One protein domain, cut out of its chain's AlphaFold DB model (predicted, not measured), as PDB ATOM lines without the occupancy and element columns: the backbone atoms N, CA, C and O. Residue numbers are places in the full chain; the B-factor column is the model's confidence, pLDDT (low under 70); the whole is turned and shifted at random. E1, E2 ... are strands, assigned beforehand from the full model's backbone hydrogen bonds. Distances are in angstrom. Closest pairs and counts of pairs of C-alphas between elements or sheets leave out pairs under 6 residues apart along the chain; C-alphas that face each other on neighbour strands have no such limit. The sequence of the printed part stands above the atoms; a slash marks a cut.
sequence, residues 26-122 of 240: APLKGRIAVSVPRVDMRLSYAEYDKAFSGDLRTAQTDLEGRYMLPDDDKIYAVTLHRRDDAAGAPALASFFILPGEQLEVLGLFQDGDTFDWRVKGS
ATOM      1  N   ALA A  26       9.970   1.558  33.199       81.75
ATOM      2  CA  ALA A  26       9.579   0.485  34.097       81.75
ATOM      3  C   ALA A  26      10.167  -0.840  33.588       81.75
ATOM      4  O   ALA A  26      10.152  -1.085  32.373       81.75
ATOM      5  N   PRO A  27      10.731  -1.671  34.481       86.81
ATOM      6  CA  PRO A  27      11.339  -2.918  34.061       86.81
ATOM      7  C   PRO A  27      10.285  -3.770  33.358       86.81
ATOM      8  O   PRO A  27       9.162  -3.931  33.841       86.81
ATOM      9  N   LEU A  28      10.652  -4.311  32.200       91.19
ATOM     10  CA  LEU A  28       9.807  -5.268  31.507       91.19
ATOM     11  C   LEU A  28       9.929  -6.631  32.194       91.19
ATOM     12  O   LEU A  28      11.037  -7.080  32.501       91.19
ATOM     13  N   LYS A  29       8.796  -7.301  32.409       92.12
ATOM     14  CA  LYS A  29       8.740  -8.687  32.893       92.12
ATOM     15  C   LYS A  29       7.874  -9.526  31.970       92.12
ATOM     16  O   LYS A  29       6.919  -9.007  31.399       92.12
ATOM     17  N   GLY A  30       8.183 -10.817  31.846       92.50
ATOM     18  CA  GLY A  30       7.330 -11.783  31.155       92.50
ATOM     19  C   GLY A  30       6.001 -11.944  31.893       92.50
ATOM     20  O   GLY A  30       5.909 -12.770  32.793       92.50
ATOM     21  N   ARG A  31       5.005 -11.117  31.545       93.12
ATOM     22  CA  ARG A  31       3.722 -10.999  32.260       93.12
ATOM     23  C   ARG A  31       2.599 -11.820  31.654       93.12
ATOM     24  O   ARG A  31       1.603 -12.061  32.326       93.12
ATOM     25  N   ILE A  32       2.719 -12.201  30.383       93.50
ATOM     26  CA  ILE A  32       1.658 -12.911  29.670       93.50
ATOM     27  C   ILE A  32       2.248 -14.129  28.968       93.50
ATOM     28  O   ILE A  32       3.018 -13.995  28.020       93.50
ATOM     29  N   ALA A  33       1.863 -15.321  29.411       92.69
ATOM     30  CA  ALA A  33       2.087 -16.554  28.669       92.69
ATOM     31  C   ALA A  33       0.927 -16.759  27.689       92.69
ATOM     32  O   ALA A  33      -0.233 -16.663  28.084       92.69
ATOM     33  N   VAL A  34       1.217 -17.047  26.421       88.50
ATOM     34  CA  VAL A  34       0.189 -17.339  25.414       88.50
ATOM     35  C   VAL A  34       0.419 -18.742  24.878       88.50
ATOM     36  O   VAL A  34       1.478 -19.035  24.333       88.50
ATOM     37  N   SER A  35      -0.579 -19.606  25.032       85.38
ATOM     38  CA  SER A  35      -0.565 -20.975  24.524       85.38
ATOM     39  C   SER A  35      -1.747 -21.160  23.587       85.38
ATOM     40  O   SER A  35      -2.888 -21.335  24.015       85.38
ATOM     41  N   VAL A  36      -1.478 -21.059  22.288       75.38
ATOM     42  CA  VAL A  36      -2.482 -21.146  21.228       75.38
ATOM     43  C   VAL A  36      -2.044 -22.236  20.245       75.38
ATOM     44  O   VAL A  36      -0.985 -22.111  19.629       75.38
ATOM     45  N   PRO A  37      -2.811 -23.329  20.081       71.19
ATOM     46  CA  PRO A  37      -2.435 -24.392  19.160       71.19
ATOM     47  C   PRO A  37      -2.311 -23.880  17.719       71.19
ATOM     48  O   PRO A  37      -3.271 -23.353  17.167       71.19
ATOM     49  N   ARG A  38      -1.158 -24.128  17.083       68.00
ATOM     50  CA  ARG A  38      -0.918 -23.945  15.634       68.00
ATOM     51  C   ARG A  38      -0.943 -22.501  15.110       68.00
ATOM     52  O   ARG A  38      -0.992 -22.328  13.895       68.00
ATOM     53  N   VAL A  39      -0.884 -21.486  15.976       70.94
ATOM     54  CA  VAL A  39      -0.845 -20.079  15.546       70.94
ATOM     55  C   VAL A  39       0.226 -19.307  16.305       70.94
ATOM     56  O   VAL A  39       0.227 -19.265  17.534       70.94
ATOM     57  N   ASP A  40       1.105 -18.658  15.547       79.62
ATOM     58  CA  ASP A  40       2.017 -17.651  16.071       79.62
ATOM     59  C   ASP A  40       1.238 -16.364  16.354       79.62
ATOM     60  O   ASP A  40       0.547 -15.834  15.480       79.62
ATOM     61  N   MET A  41       1.388 -15.828  17.562       85.81
ATOM     62  CA  MET A  41       0.652 -14.645  17.997       85.81
ATOM     63  C   MET A  41       1.557 -13.410  18.031       85.81
ATOM     64  O   MET A  41       2.758 -13.483  18.305       85.81
ATOM     65  N   ARG A  42       0.965 -12.241  17.788       89.81
ATOM     66  CA  ARG A  42       1.569 -10.933  18.047       89.81
ATOM     67  C   ARG A  42       0.745 -10.232  19.115       89.81
ATOM     68  O   ARG A  42      -0.445  -9.999  18.917       89.81
ATOM     69  N   LEU A  43       1.394  -9.869  20.215       92.31
ATOM     70  CA  LEU A  43       0.784  -9.080  21.276       92.31
ATOM     71  C   LEU A  43       1.211  -7.621  21.136       92.31
ATOM     72  O   LEU A  43       2.402  -7.322  21.021       92.31
ATOM     73  N   SER A  44       0.231  -6.728  21.169       92.50
ATOM     74  CA  SER A  44       0.446  -5.290  21.240       92.50
ATOM     75  C   SER A  44      -0.173  -4.734  22.516       92.50
ATOM     76  O   SER A  44      -1.166  -5.263  23.009       92.50
ATOM     77  N   TYR A  45       0.420  -3.681  23.072       93.44
ATOM     78  CA  TYR A  45      -0.040  -3.078  24.314       93.44
ATOM     79  C   TYR A  45       0.168  -1.562  24.339       93.44
ATOM     80  O   TYR A  45       1.093  -1.032  23.724       93.44
ATOM     81  N   ALA A  46      -0.684  -0.868  25.084       92.62
ATOM     82  CA  ALA A  46      -0.575   0.559  25.381       92.62
ATOM     83  C   ALA A  46      -1.110   0.820  26.793       92.62
ATOM     84  O   ALA A  46      -1.892   0.021  27.308       92.62
ATOM     85  N   GLU A  47      -0.695   1.917  27.435       91.06
ATOM     86  CA  GLU A  47      -1.394   2.384  28.645       91.06
ATOM     87  C   GLU A  47      -2.875   2.586  28.284       91.06
ATOM     88  O   GLU A  47      -3.176   3.040  27.179       91.06
ATOM     89  N   TYR A  48      -3.792   2.161  29.154       85.38
ATOM     90  CA  TYR A  48      -5.218   2.032  28.822       85.38
ATOM     91  C   TYR A  48      -5.831   3.324  28.258       85.38
ATOM     92  O   TYR A  48      -6.563   3.287  27.273       85.38
ATOM     93  N   ASP A  49      -5.460   4.471  28.821       80.81
ATOM     94  CA  ASP A  49      -5.885   5.803  28.387       80.81
ATOM     95  C   ASP A  49      -5.305   6.227  27.023       80.81
ATOM     96  O   ASP A  49      -5.920   7.002  26.289       80.81
ATOM     97  N   LYS A  50      -4.140   5.686  26.654       84.56
ATOM     98  CA  LYS A  50      -3.447   5.917  25.373       84.56
ATOM     99  C   LYS A  50      -3.799   4.893  24.304       84.56
ATOM    100  O   LYS A  50      -3.483   5.092  23.138       84.56
ATOM    101  N   ALA A  51      -4.474   3.803  24.653       74.19
ATOM    102  CA  ALA A  51      -4.872   2.791  23.677       74.19
ATOM    103  C   ALA A  51      -5.715   3.388  22.532       74.19
ATOM    104  O   ALA A  51      -5.623   2.947  21.389       74.19
ATOM    105  N   PHE A  52      -6.475   4.445  22.829       68.44
ATOM    106  CA  PHE A  52      -7.334   5.149  21.879       68.44
ATOM    107  C   PHE A  52      -6.592   6.170  20.998       68.44
ATOM    108  O   PHE A  52      -7.166   6.622  20.011       68.44
ATOM    109  N   SER A  53      -5.332   6.519  21.305       70.75
ATOM    110  CA  SER A  53      -4.502   7.385  20.444       70.75
ATOM    111  C   SER A  53      -3.793   6.620  19.323       70.75
ATOM    112  O   SER A  53      -3.185   7.242  18.456       70.75
ATOM    113  N   GLY A  54      -3.875   5.284  19.315       69.75
ATOM    114  CA  GLY A  54      -3.212   4.429  18.324       69.75
ATOM    115  C   GLY A  54      -1.752   4.091  18.650       69.75
ATOM    116  O   GLY A  54      -1.105   3.399  17.866       69.75
ATOM    117  N   ASP A  55      -1.242   4.501  19.815       79.31
ATOM    118  CA  ASP A  55       0.150   4.289  20.243       79.31
ATOM    119  C   ASP A  55       0.401   2.879  20.821       79.31
ATOM    120  O   ASP A  55       0.928   2.703  21.925       79.31
ATOM    121  N   LEU A  56       0.014   1.846  20.073       85.44
ATOM    122  CA  LEU A  56       0.228   0.446  20.441       85.44
ATOM    123  C   LEU A  56       1.687   0.026  20.211       85.44
ATOM    124  O   LEU A  56       2.226   0.132  19.111       85.44
ATOM    125  N   ARG A  57       2.323  -0.525  21.248       91.12
ATOM    126  CA  ARG A  57       3.675  -1.097  21.202       91.12
ATOM    127  C   ARG A  57       3.599  -2.602  21.021       91.12
ATOM    128  O   ARG A  57       2.825  -3.258  21.707       91.12
ATOM    129  N   THR A  58       4.431  -3.177  20.160       92.31
ATOM    130  CA  THR A  58       4.557  -4.640  20.063       92.31
ATOM    131  C   THR A  58       5.383  -5.178  21.229       92.31
ATOM    132  O   THR A  58       6.505  -4.724  21.457       92.31
ATOM    133  N   ALA A  59       4.840  -6.149  21.963       93.81
ATOM    134  CA  ALA A  59       5.548  -6.804  23.055       93.81
ATOM    135  C   ALA A  59       6.611  -7.776  22.527       93.81
ATOM    136  O   ALA A  59       6.381  -8.533  21.583       93.81
ATOM    137  N   GLN A  60       7.773  -7.766  23.175       93.62
ATOM    138  CA  GLN A  60       8.835  -8.756  22.978       93.62
ATOM    139  C   GLN A  60       8.591  -9.967  23.886       93.62
ATOM    140  O   GLN A  60       7.805  -9.869  24.821       93.62
ATOM    141  N   THR A  61       9.266 -11.092  23.655       93.75
ATOM    142  CA  THR A  61       9.178 -12.279  24.523       93.75
ATOM    143  C   THR A  61      10.448 -12.475  25.346       93.75
ATOM    144  O   THR A  61      11.541 -12.159  24.876       93.75
ATOM    145  N   ASP A  62      10.311 -13.014  26.557       92.88
ATOM    146  CA  ASP A  62      11.441 -13.494  27.358       92.88
ATOM    147  C   ASP A  62      11.960 -14.860  26.853       92.88
ATOM    148  O   ASP A  62      11.473 -15.407  25.860       92.88
ATOM    149  N   LEU A  63      12.969 -15.416  27.537       91.50
ATOM    150  CA  LEU A  63      13.567 -16.720  27.202       91.50
ATOM    151  C   LEU A  63      12.590 -17.900  27.350       91.50
ATOM    152  O   LEU A  63      12.818 -18.953  26.762       91.50
ATOM    153  N   GLU A  64      11.520 -17.730  28.124       90.44
ATOM    154  CA  GLU A  64      10.470 -18.730  28.347       90.44
ATOM    155  C   GLU A  64       9.280 -18.524  27.390       90.44
ATOM    156  O   GLU A  64       8.287 -19.247  27.467       90.44
ATOM    157  N   GLY A  65       9.368 -17.553  26.473       89.12
ATOM    158  CA  GLY A  65       8.323 -17.244  25.497       89.12
ATOM    159  C   GLY A  65       7.173 -16.394  26.046       89.12
ATOM    160  O   GLY A  65       6.168 -16.224  25.356       89.12
ATOM    161  N   ARG A  66       7.287 -15.834  27.256       92.62
ATOM    162  CA  ARG A  66       6.269 -14.935  27.823       92.62
ATOM    163  C   ARG A  66       6.427 -13.531  27.267       92.62
ATOM    164  O   ARG A  66       7.536 -13.003  27.217       92.62
ATOM    165  N   TYR A  67       5.319 -12.884  26.926       94.31
ATOM    166  CA  TYR A  67       5.333 -11.497  26.485       94.31
ATOM    167  C   TYR A  67       5.729 -10.568  27.626       94.31
ATOM    168  O   TYR A  67       5.157 -10.587  28.720       94.31
ATOM    169  N   MET A  68       6.726  -9.749  27.329       94.62
ATOM    170  CA  MET A  68       7.322  -8.772  28.207       94.62
ATOM    171  C   MET A  68       6.509  -7.481  28.179       94.62
ATOM    172  O   MET A  68       6.441  -6.803  27.153       94.62
ATOM    173  N   LEU A  69       5.893  -7.150  29.310       94.12
ATOM    174  CA  LEU A  69       5.135  -5.917  29.512       94.12
ATOM    175  C   LEU A  69       5.724  -5.149  30.704       94.12
ATOM    176  O   LEU A  69       6.375  -5.767  31.557       94.12
ATOM    177  N   PRO A  70       5.508  -3.824  30.787       92.25
ATOM    178  CA  PRO A  70       5.881  -3.057  31.965       92.25
ATOM    179  C   PRO A  70       5.265  -3.653  33.232       92.25
ATOM    180  O   PRO A  70       4.091  -4.041  33.260       92.25
ATOM    181  N   ASP A  71       6.086  -3.752  34.270       89.81
ATOM    182  CA  ASP A  71       5.661  -4.127  35.613       89.81
ATOM    183  C   ASP A  71       5.669  -2.886  36.508       89.81
ATOM    184  O   ASP A  71       6.604  -2.646  37.274       89.81
ATOM    185  N   ASP A  72       4.648  -2.054  36.328       90.12
ATOM    186  CA  ASP A  72       4.392  -0.850  37.109       90.12
ATOM    187  C   ASP A  72       2.933  -0.808  37.601       90.12
ATOM    188  O   ASP A  72       2.194  -1.797  37.549       90.12
ATOM    189  N   ASP A  73       2.537   0.333  38.157       87.81
ATOM    190  CA  ASP A  73       1.217   0.587  38.724       87.81
ATOM    191  C   ASP A  73       0.165   0.987  37.678       87.81
ATOM    192  O   ASP A  73      -0.960   1.348  38.037       87.81
ATOM    193  N   LYS A  74       0.485   0.880  36.383       89.38
ATOM    194  CA  LYS A  74      -0.423   1.256  35.303       89.38
ATOM    195  C   LYS A  74      -1.266   0.089  34.809       89.38
ATOM    196  O   LYS A  74      -0.915  -1.087  34.910       89.38
ATOM    197  N   ILE A  75      -2.400   0.453  34.220       89.44
ATOM    198  CA  ILE A  75      -3.279  -0.471  33.510       89.44
ATOM    199  C   ILE A  75      -2.921  -0.410  32.032       89.44
ATOM    200  O   ILE A  75      -2.846   0.674  31.449       89.44
ATOM    201  N   TYR A  76      -2.735  -1.575  31.422       91.19
ATOM    202  CA  TYR A  76      -2.432  -1.674  30.001       91.19
ATOM    203  C   TYR A  76      -3.596  -2.297  29.250       91.19
ATOM    204  O   TYR A  76      -4.105  -3.337  29.657       91.19
ATOM    205  N   ALA A  77      -3.992  -1.687  28.136       90.44
ATOM    206  CA  ALA A  77      -4.796  -2.357  27.127       90.44
ATOM    207  C   ALA A  77      -3.884  -3.264  26.300       90.44
ATOM    208  O   ALA A  77      -2.782  -2.868  25.916       90.44
ATOM    209  N   VAL A  78      -4.352  -4.472  26.025       91.38
ATOM    210  CA  VAL A  78      -3.639  -5.514  25.300       91.38
ATOM    211  C   VAL A  78      -4.506  -5.966  24.139       91.38
ATOM    212  O   VAL A  78      -5.679  -6.291  24.322       91.38
ATOM    213  N   THR A  79      -3.918  -6.015  22.948       89.56
ATOM    214  CA  THR A  79      -4.531  -6.624  21.772       89.56
ATOM    215  C   THR A  79      -3.687  -7.790  21.288       89.56
ATOM    216  O   THR A  79      -2.454  -7.757  21.289       89.56
ATOM    217  N   LEU A  80      -4.369  -8.848  20.875       87.50
ATOM    218  CA  LEU A  80      -3.764 -10.079  20.410       87.50
ATOM    219  C   LEU A  80      -4.149 -10.292  18.951       87.50
ATOM    220  O   LEU A  80      -5.330 -10.338  18.622       87.50
ATOM    221  N   HIS A  81      -3.160 -10.423  18.080       86.00
ATOM    222  CA  HIS A  81      -3.334 -10.652  16.647       86.00
ATOM    223  C   HIS A  81      -2.643 -11.951  16.245       86.00
ATOM    224  O   HIS A  81      -1.744 -12.421  16.954       86.00
ATOM    225  N   ARG A  82      -2.994 -12.499  15.080       83.44
ATOM    226  CA  ARG A  82      -2.106 -13.471  14.437       83.44
ATOM    227  C   ARG A  82      -0.844 -12.748  13.984       83.44
ATOM    228  O   ARG A  82      -0.866 -11.555  13.682       83.44
ATOM    229  N   ARG A  83       0.283 -13.450  13.970       84.38
ATOM    230  CA  ARG A  83       1.575 -12.856  13.611       84.38
ATOM    231  C   ARG A  83       1.611 -12.329  12.176       84.38
ATOM    232  O   ARG A  83       2.294 -11.342  11.918       84.38
ATOM    233  N   ASP A  84       0.891 -12.983  11.277       82.81
ATOM    234  CA  ASP A  84       0.775 -12.677   9.852       82.81
ATOM    235  C   ASP A  84      -0.356 -11.692   9.518       82.81
ATOM    236  O   ASP A  84      -0.473 -11.264   8.370       82.81
ATOM    237  N   ASP A  85      -1.163 -11.287  10.503       80.44
ATOM    238  CA  ASP A  85      -2.212 -10.295  10.292       80.44
ATOM    239  C   ASP A  85      -1.611  -8.944   9.842       80.44
ATOM    240  O   ASP A  85      -0.670  -8.405  10.447       80.44
ATOM    241  N   ALA A  86      -2.211  -8.364   8.798       80.50
ATOM    242  CA  ALA A  86      -1.841  -7.058   8.263       80.50
ATOM    243  C   ALA A  86      -1.932  -5.940   9.323       80.50
ATOM    244  O   ALA A  86      -2.629  -6.048  10.339       80.50
ATOM    245  N   ALA A  87      -1.230  -4.830   9.080       72.94
ATOM    246  CA  ALA A  87      -1.352  -3.637   9.912       72.94
ATOM    247  C   ALA A  87      -2.804  -3.123   9.864       72.94
ATOM    248  O   ALA A  87      -3.305  -2.793   8.794       72.94
ATOM    249  N   GLY A  88      -3.478  -3.093  11.017       72.81
ATOM    250  CA  GLY A  88      -4.886  -2.691  11.131       72.81
ATOM    251  C   GLY A  88      -5.905  -3.835  11.078       72.81
ATOM    252  O   GLY A  88      -7.095  -3.575  11.225       72.81
ATOM    253  N   ALA A  89      -5.473  -5.091  10.925       80.38
ATOM    254  CA  ALA A  89      -6.380  -6.231  11.024       80.38
ATOM    255  C   ALA A  89      -7.071  -6.275  12.403       80.38
ATOM    256  O   ALA A  89      -6.413  -6.005  13.419       80.38
ATOM    257  N   PRO A  90      -8.355  -6.667  12.482       81.12
ATOM    258  CA  PRO A  90      -9.044  -6.758  13.763       81.12
ATOM    259  C   PRO A  90      -8.362  -7.766  14.694       81.12
ATOM    260  O   PRO A  90      -7.992  -8.868  14.277       81.12
ATOM    261  N   ALA A  91      -8.215  -7.392  15.965       81.94
ATOM    262  CA  ALA A  91      -7.627  -8.257  16.979       81.94
ATOM    263  C   ALA A  91      -8.473  -9.525  17.201       81.94
ATOM    264  O   ALA A  91      -9.703  -9.491  17.148       81.94
ATOM    265  N   LEU A  92      -7.803 -10.639  17.496       77.50
ATOM    266  CA  LEU A  92      -8.421 -11.878  17.972       77.50
ATOM    267  C   LEU A  92      -8.957 -11.733  19.400       77.50
ATOM    268  O   LEU A  92      -9.973 -12.328  19.753       77.50
ATOM    269  N   ALA A  93      -8.265 -10.944  20.219       79.62
ATOM    270  CA  ALA A  93      -8.666 -10.632  21.579       79.62
ATOM    271  C   ALA A  93      -8.214  -9.220  21.950       79.62
ATOM    272  O   ALA A  93      -7.110  -8.810  21.592       79.62
ATOM    273  N   SER A  94      -9.050  -8.525  22.716       83.69
ATOM    274  CA  SER A  94      -8.721  -7.247  23.341       83.69
ATOM    275  C   SER A  94      -9.166  -7.294  24.794       83.69
ATOM    276  O   SER A  94     -10.316  -7.628  25.076       83.69
ATOM    277  N   PHE A  95      -8.259  -6.990  25.711       86.12
ATOM    278  CA  PHE A  95      -8.520  -6.982  27.148       86.12
ATOM    279  C   PHE A  95      -7.534  -6.044  27.847       86.12
ATOM    280  O   PHE A  95      -6.585  -5.573  27.226       86.12
ATOM    281  N   PHE A  96      -7.743  -5.748  29.128       88.19
ATOM    282  CA  PHE A  96      -6.759  -5.009  29.919       88.19
ATOM    283  C   PHE A  96      -6.042  -5.918  30.914       88.19
ATOM    284  O   PHE A  96      -6.568  -6.951  31.315       88.19
ATOM    285  N   ILE A  97      -4.845  -5.512  31.321       89.81
ATOM    286  CA  ILE A  97      -4.078  -6.132  32.397       89.81
ATOM    287  C   ILE A  97      -3.869  -5.104  33.508       89.81
ATOM    288  O   ILE A  97      -3.447  -3.971  33.259       89.81
ATOM    289  N   LEU A  98      -4.198  -5.496  34.735       88.62
ATOM    290  CA  LEU A  98      -4.056  -4.661  35.925       88.62
ATOM    291  C   LEU A  98      -2.649  -4.792  36.526       88.62
ATOM    292  O   LEU A  98      -1.948  -5.775  36.262       88.62
ATOM    293  N   PRO A  99      -2.228  -3.851  37.387       88.31
ATOM    294  CA  PRO A  99      -0.979  -3.963  38.133       88.31
ATOM    295  C   PRO A  99      -0.860  -5.293  38.885       88.31
ATOM    296  O   PRO A  99      -1.818  -5.759  39.506       88.31
ATOM    297  N   GLY A 100       0.319  -5.913  38.809       87.50
ATOM    298  CA  GLY A 100       0.634  -7.175  39.485       87.50
ATOM    299  C   GLY A 100       0.042  -8.443  38.858       87.50
ATOM    300  O   GLY A 100       0.394  -9.540  39.289       87.50
ATOM    301  N   GLU A 101      -0.816  -8.343  37.838       91.50
ATOM    302  CA  GLU A 101      -1.354  -9.531  37.165       91.50
ATOM    303  C   GLU A 101      -0.297 -10.235  36.305       91.50
ATOM    304  O   GLU A 101       0.526  -9.595  35.638       91.50
ATOM    305  N   GLN A 102      -0.355 -11.565  36.327       92.38
ATOM    306  CA  GLN A 102       0.454 -12.488  35.537       92.38
ATOM    307  C   GLN A 102      -0.524 -13.408  34.816       92.38
ATOM    308  O   GLN A 102      -1.206 -14.202  35.462       92.38
ATOM    309  N   LEU A 103      -0.657 -13.243  33.504       93.06
ATOM    310  CA  LEU A 103      -1.749 -13.838  32.746       93.06
ATOM    311  C   LEU A 103      -1.300 -15.060  31.950       93.06
ATOM    312  O   LEU A 103      -0.212 -15.094  31.377       93.06
ATOM    313  N   GLU A 104      -2.191 -16.039  31.850       92.19
ATOM    314  CA  GLU A 104      -2.083 -17.150  30.906       92.19
ATOM    315  C   GLU A 104      -3.250 -17.059  29.918       92.19
ATOM    316  O   GLU A 104      -4.403 -17.212  30.318       92.19
ATOM    317  N   VAL A 105      -2.962 -16.800  28.641       88.88
ATOM    318  CA  VAL A 105      -3.940 -16.804  27.546       88.88
ATOM    319  C   VAL A 105      -3.899 -18.174  26.877       88.88
ATOM    320  O   VAL A 105      -2.936 -18.522  26.196       88.88
ATOM    321  N   LEU A 106      -4.960 -18.952  27.048       85.69
ATOM    322  CA  LEU A 106      -5.129 -20.259  26.428       85.69
ATOM    323  C   LEU A 106      -6.063 -20.145  25.232       85.69
ATOM    324  O   LEU A 106      -7.222 -19.791  25.416       85.69
ATOM    325  N   GLY A 107      -5.589 -20.475  24.034       75.19
ATOM    326  CA  GLY A 107      -6.432 -20.616  22.849       75.19
ATOM    327  C   GLY A 107      -7.108 -21.983  22.819       75.19
ATOM    328  O   GLY A 107      -6.443 -23.014  22.740       75.19
ATOM    329  N   LEU A 108      -8.434 -21.996  22.853       65.25
ATOM    330  CA  LEU A 108      -9.278 -23.150  22.588       65.25
ATOM    331  C   LEU A 108      -9.870 -22.959  21.183       65.25
ATOM    332  O   LEU A 108     -10.933 -22.381  21.017       65.25
ATOM    333  N   PHE A 109      -9.185 -23.399  20.128       61.34
ATOM    334  CA  PHE A 109      -9.808 -23.357  18.801       61.34
ATOM    335  C   PHE A 109     -11.039 -24.268  18.778       61.34
ATOM    336  O   PHE A 109     -10.922 -25.479  18.977       61.34
ATOM    337  N   GLN A 110     -12.206 -23.688  18.508       56.41
ATOM    338  CA  GLN A 110     -13.374 -24.430  18.059       56.41
ATOM    339  C   GLN A 110     -13.606 -24.016  16.620       56.41
ATOM    340  O   GLN A 110     -13.926 -22.865  16.386       56.41
ATOM    341  N   ASP A 111     -13.403 -24.959  15.695       55.94
ATOM    342  CA  ASP A 111     -13.623 -24.810  14.252       55.94
ATOM    343  C   ASP A 111     -12.932 -23.605  13.568       55.94
ATOM    344  O   ASP A 111     -12.250 -22.794  14.187       55.94
ATOM    345  N   GLY A 112     -12.941 -23.598  12.231       56.66
ATOM    346  CA  GLY A 112     -12.036 -22.780  11.408       56.66
ATOM    347  C   GLY A 112     -12.167 -21.264  11.586       56.66
ATOM    348  O   GLY A 112     -11.223 -20.549  11.254       56.66
ATOM    349  N   ASP A 113     -13.284 -20.797  12.156       54.31
ATOM    350  CA  ASP A 113     -13.637 -19.376  12.224       54.31
ATOM    351  C   ASP A 113     -13.806 -18.848  13.657       54.31
ATOM    352  O   ASP A 113     -13.869 -17.632  13.848       54.31
ATOM    353  N   THR A 114     -13.860 -19.723  14.673       57.50
ATOM    354  CA  THR A 114     -14.167 -19.322  16.051       57.50
ATOM    355  C   THR A 114     -12.949 -19.469  16.969       57.50
ATOM    356  O   THR A 114     -12.466 -20.560  17.276       57.50
ATOM    357  N   PHE A 115     -12.433 -18.340  17.454       64.62
ATOM    358  CA  PHE A 115     -11.318 -18.321  18.400       64.62
ATOM    359  C   PHE A 115     -11.850 -18.247  19.834       64.62
ATOM    360  O   PHE A 115     -12.075 -17.150  20.350       64.62
ATOM    361  N   ASP A 116     -12.078 -19.393  20.485       73.44
ATOM    362  CA  ASP A 116     -12.272 -19.386  21.936       73.44
ATOM    363  C   ASP A 116     -10.916 -19.221  22.616       73.44
ATOM    364  O   ASP A 116      -9.903 -19.789  22.214       73.44
ATOM    365  N   TRP A 117     -10.879 -18.398  23.649       77.00
ATOM    366  CA  TRP A 117      -9.702 -18.225  24.473       77.00
ATOM    367  C   TRP A 117     -10.101 -17.975  25.912       77.00
ATOM    368  O   TRP A 117     -11.158 -17.420  26.211       77.00
ATOM    369  N   ARG A 118      -9.229 -18.384  26.820       84.12
ATOM    370  CA  ARG A 118      -9.397 -18.188  28.251       84.12
ATOM    371  C   ARG A 118      -8.190 -17.448  28.784       84.12
ATOM    372  O   ARG A 118      -7.069 -17.884  28.550       84.12
ATOM    373  N   VAL A 119      -8.423 -16.383  29.543       88.12
ATOM    374  CA  VAL A 119      -7.383 -15.775  30.372       88.12
ATOM    375  C   VAL A 119      -7.500 -16.299  31.795       88.12
ATOM    376  O   VAL A 119      -8.590 -16.342  32.363       88.12
ATOM    377  N   LYS A 120      -6.369 -16.716  32.356       91.12
ATOM    378  CA  LYS A 120      -6.207 -17.005  33.783       91.12
ATOM    379  C   LYS A 120      -5.254 -16.014  34.428       91.12
ATOM    380  O   LYS A 120      -4.516 -15.329  33.724       91.12
ATOM    381  N   GLY A 121      -5.247 -15.982  35.758       90.31
ATOM    382  CA  GLY A 121      -4.379 -15.090  36.532       90.31
ATOM    383  C   GLY A 121      -4.954 -13.684  36.714       90.31
ATOM    384  O   GLY A 121      -4.275 -12.801  37.232       90.31
ATOM    385  N   SER A 122      -6.219 -13.492  36.327       89.38
ATOM    386  CA  SER A 122      -7.011 -12.311  36.655       89.38
ATOM    387  C   SER A 122      -8.348 -12.740  37.257       89.38
ATOM    388  O   SER A 122      -9.097 -13.470  36.600       89.38
TER     389      SER A 122
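This is residues 26 to 122 of the 240 residues of an uncharacterized protein of Alistipes communis (UniProt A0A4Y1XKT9). Look here for a small, splayed sandwich: a four-strand sheet, E3 E1 E6 E7, curled like part of a barrel, is partly face to face with a three-strand sheet, E2 E4 E5. The printed part has 97 residues with seven named strands, E1 to E7 along the chain, and no named helix; the class is all strand, with under half of the residues in named strands. The larger sheet is mixed, the smaller antiparallel. The whole is compact, with a radius of gyration of the C-alphas of 12.9 A and spans of 39 by 28 by 23 A.

Find C-alpha 28 at (9.807, -5.268, 31.507); from there E1 runs 20.1 A to residue 35. Next come E2, residues 41 to 47, 20.2 A, and E3, residues 67 to 70, 10.1 A. E4 takes residues 76 to 82, 19.5 A, and E5 residues 93 to 97, 12.6 A. E6, residues 103 to 110, runs 21.5 A; E7, residues 114 to 120, runs 19.6 A to C-alpha 120 at (-6.207, -17.005, 33.783).

Begin at E1, whose residues 28 to 32 pair antiparallel with E3; N 29 and O 69, 3.0 A apart, are within hydrogen-bond range. Its residues 32 to 35 pair parallel with E6, with N 33 to O 103 at 2.9 A. In the hairpin E6 and E7, see N 106 and O 118, 2.8 A. In the other sheet, E4 is antiparallel to E2, with N 44 to O 79 at 2.9 A, and forms a hairpin with E5, with N 78 to O 95 at 2.8 A. The sheets' best planes stand 41 degrees apart. E5 and E7 are only just apart, closest 8.2 A.

The C-alphas farthest apart, of Ala 26 and Asp 111, are 39.6 A apart. The printed part has no cut. The link E2 to E3, residues 48 to 66, is long. Residues 38, 52, 54 and 108 to 115 have pLDDT under 70.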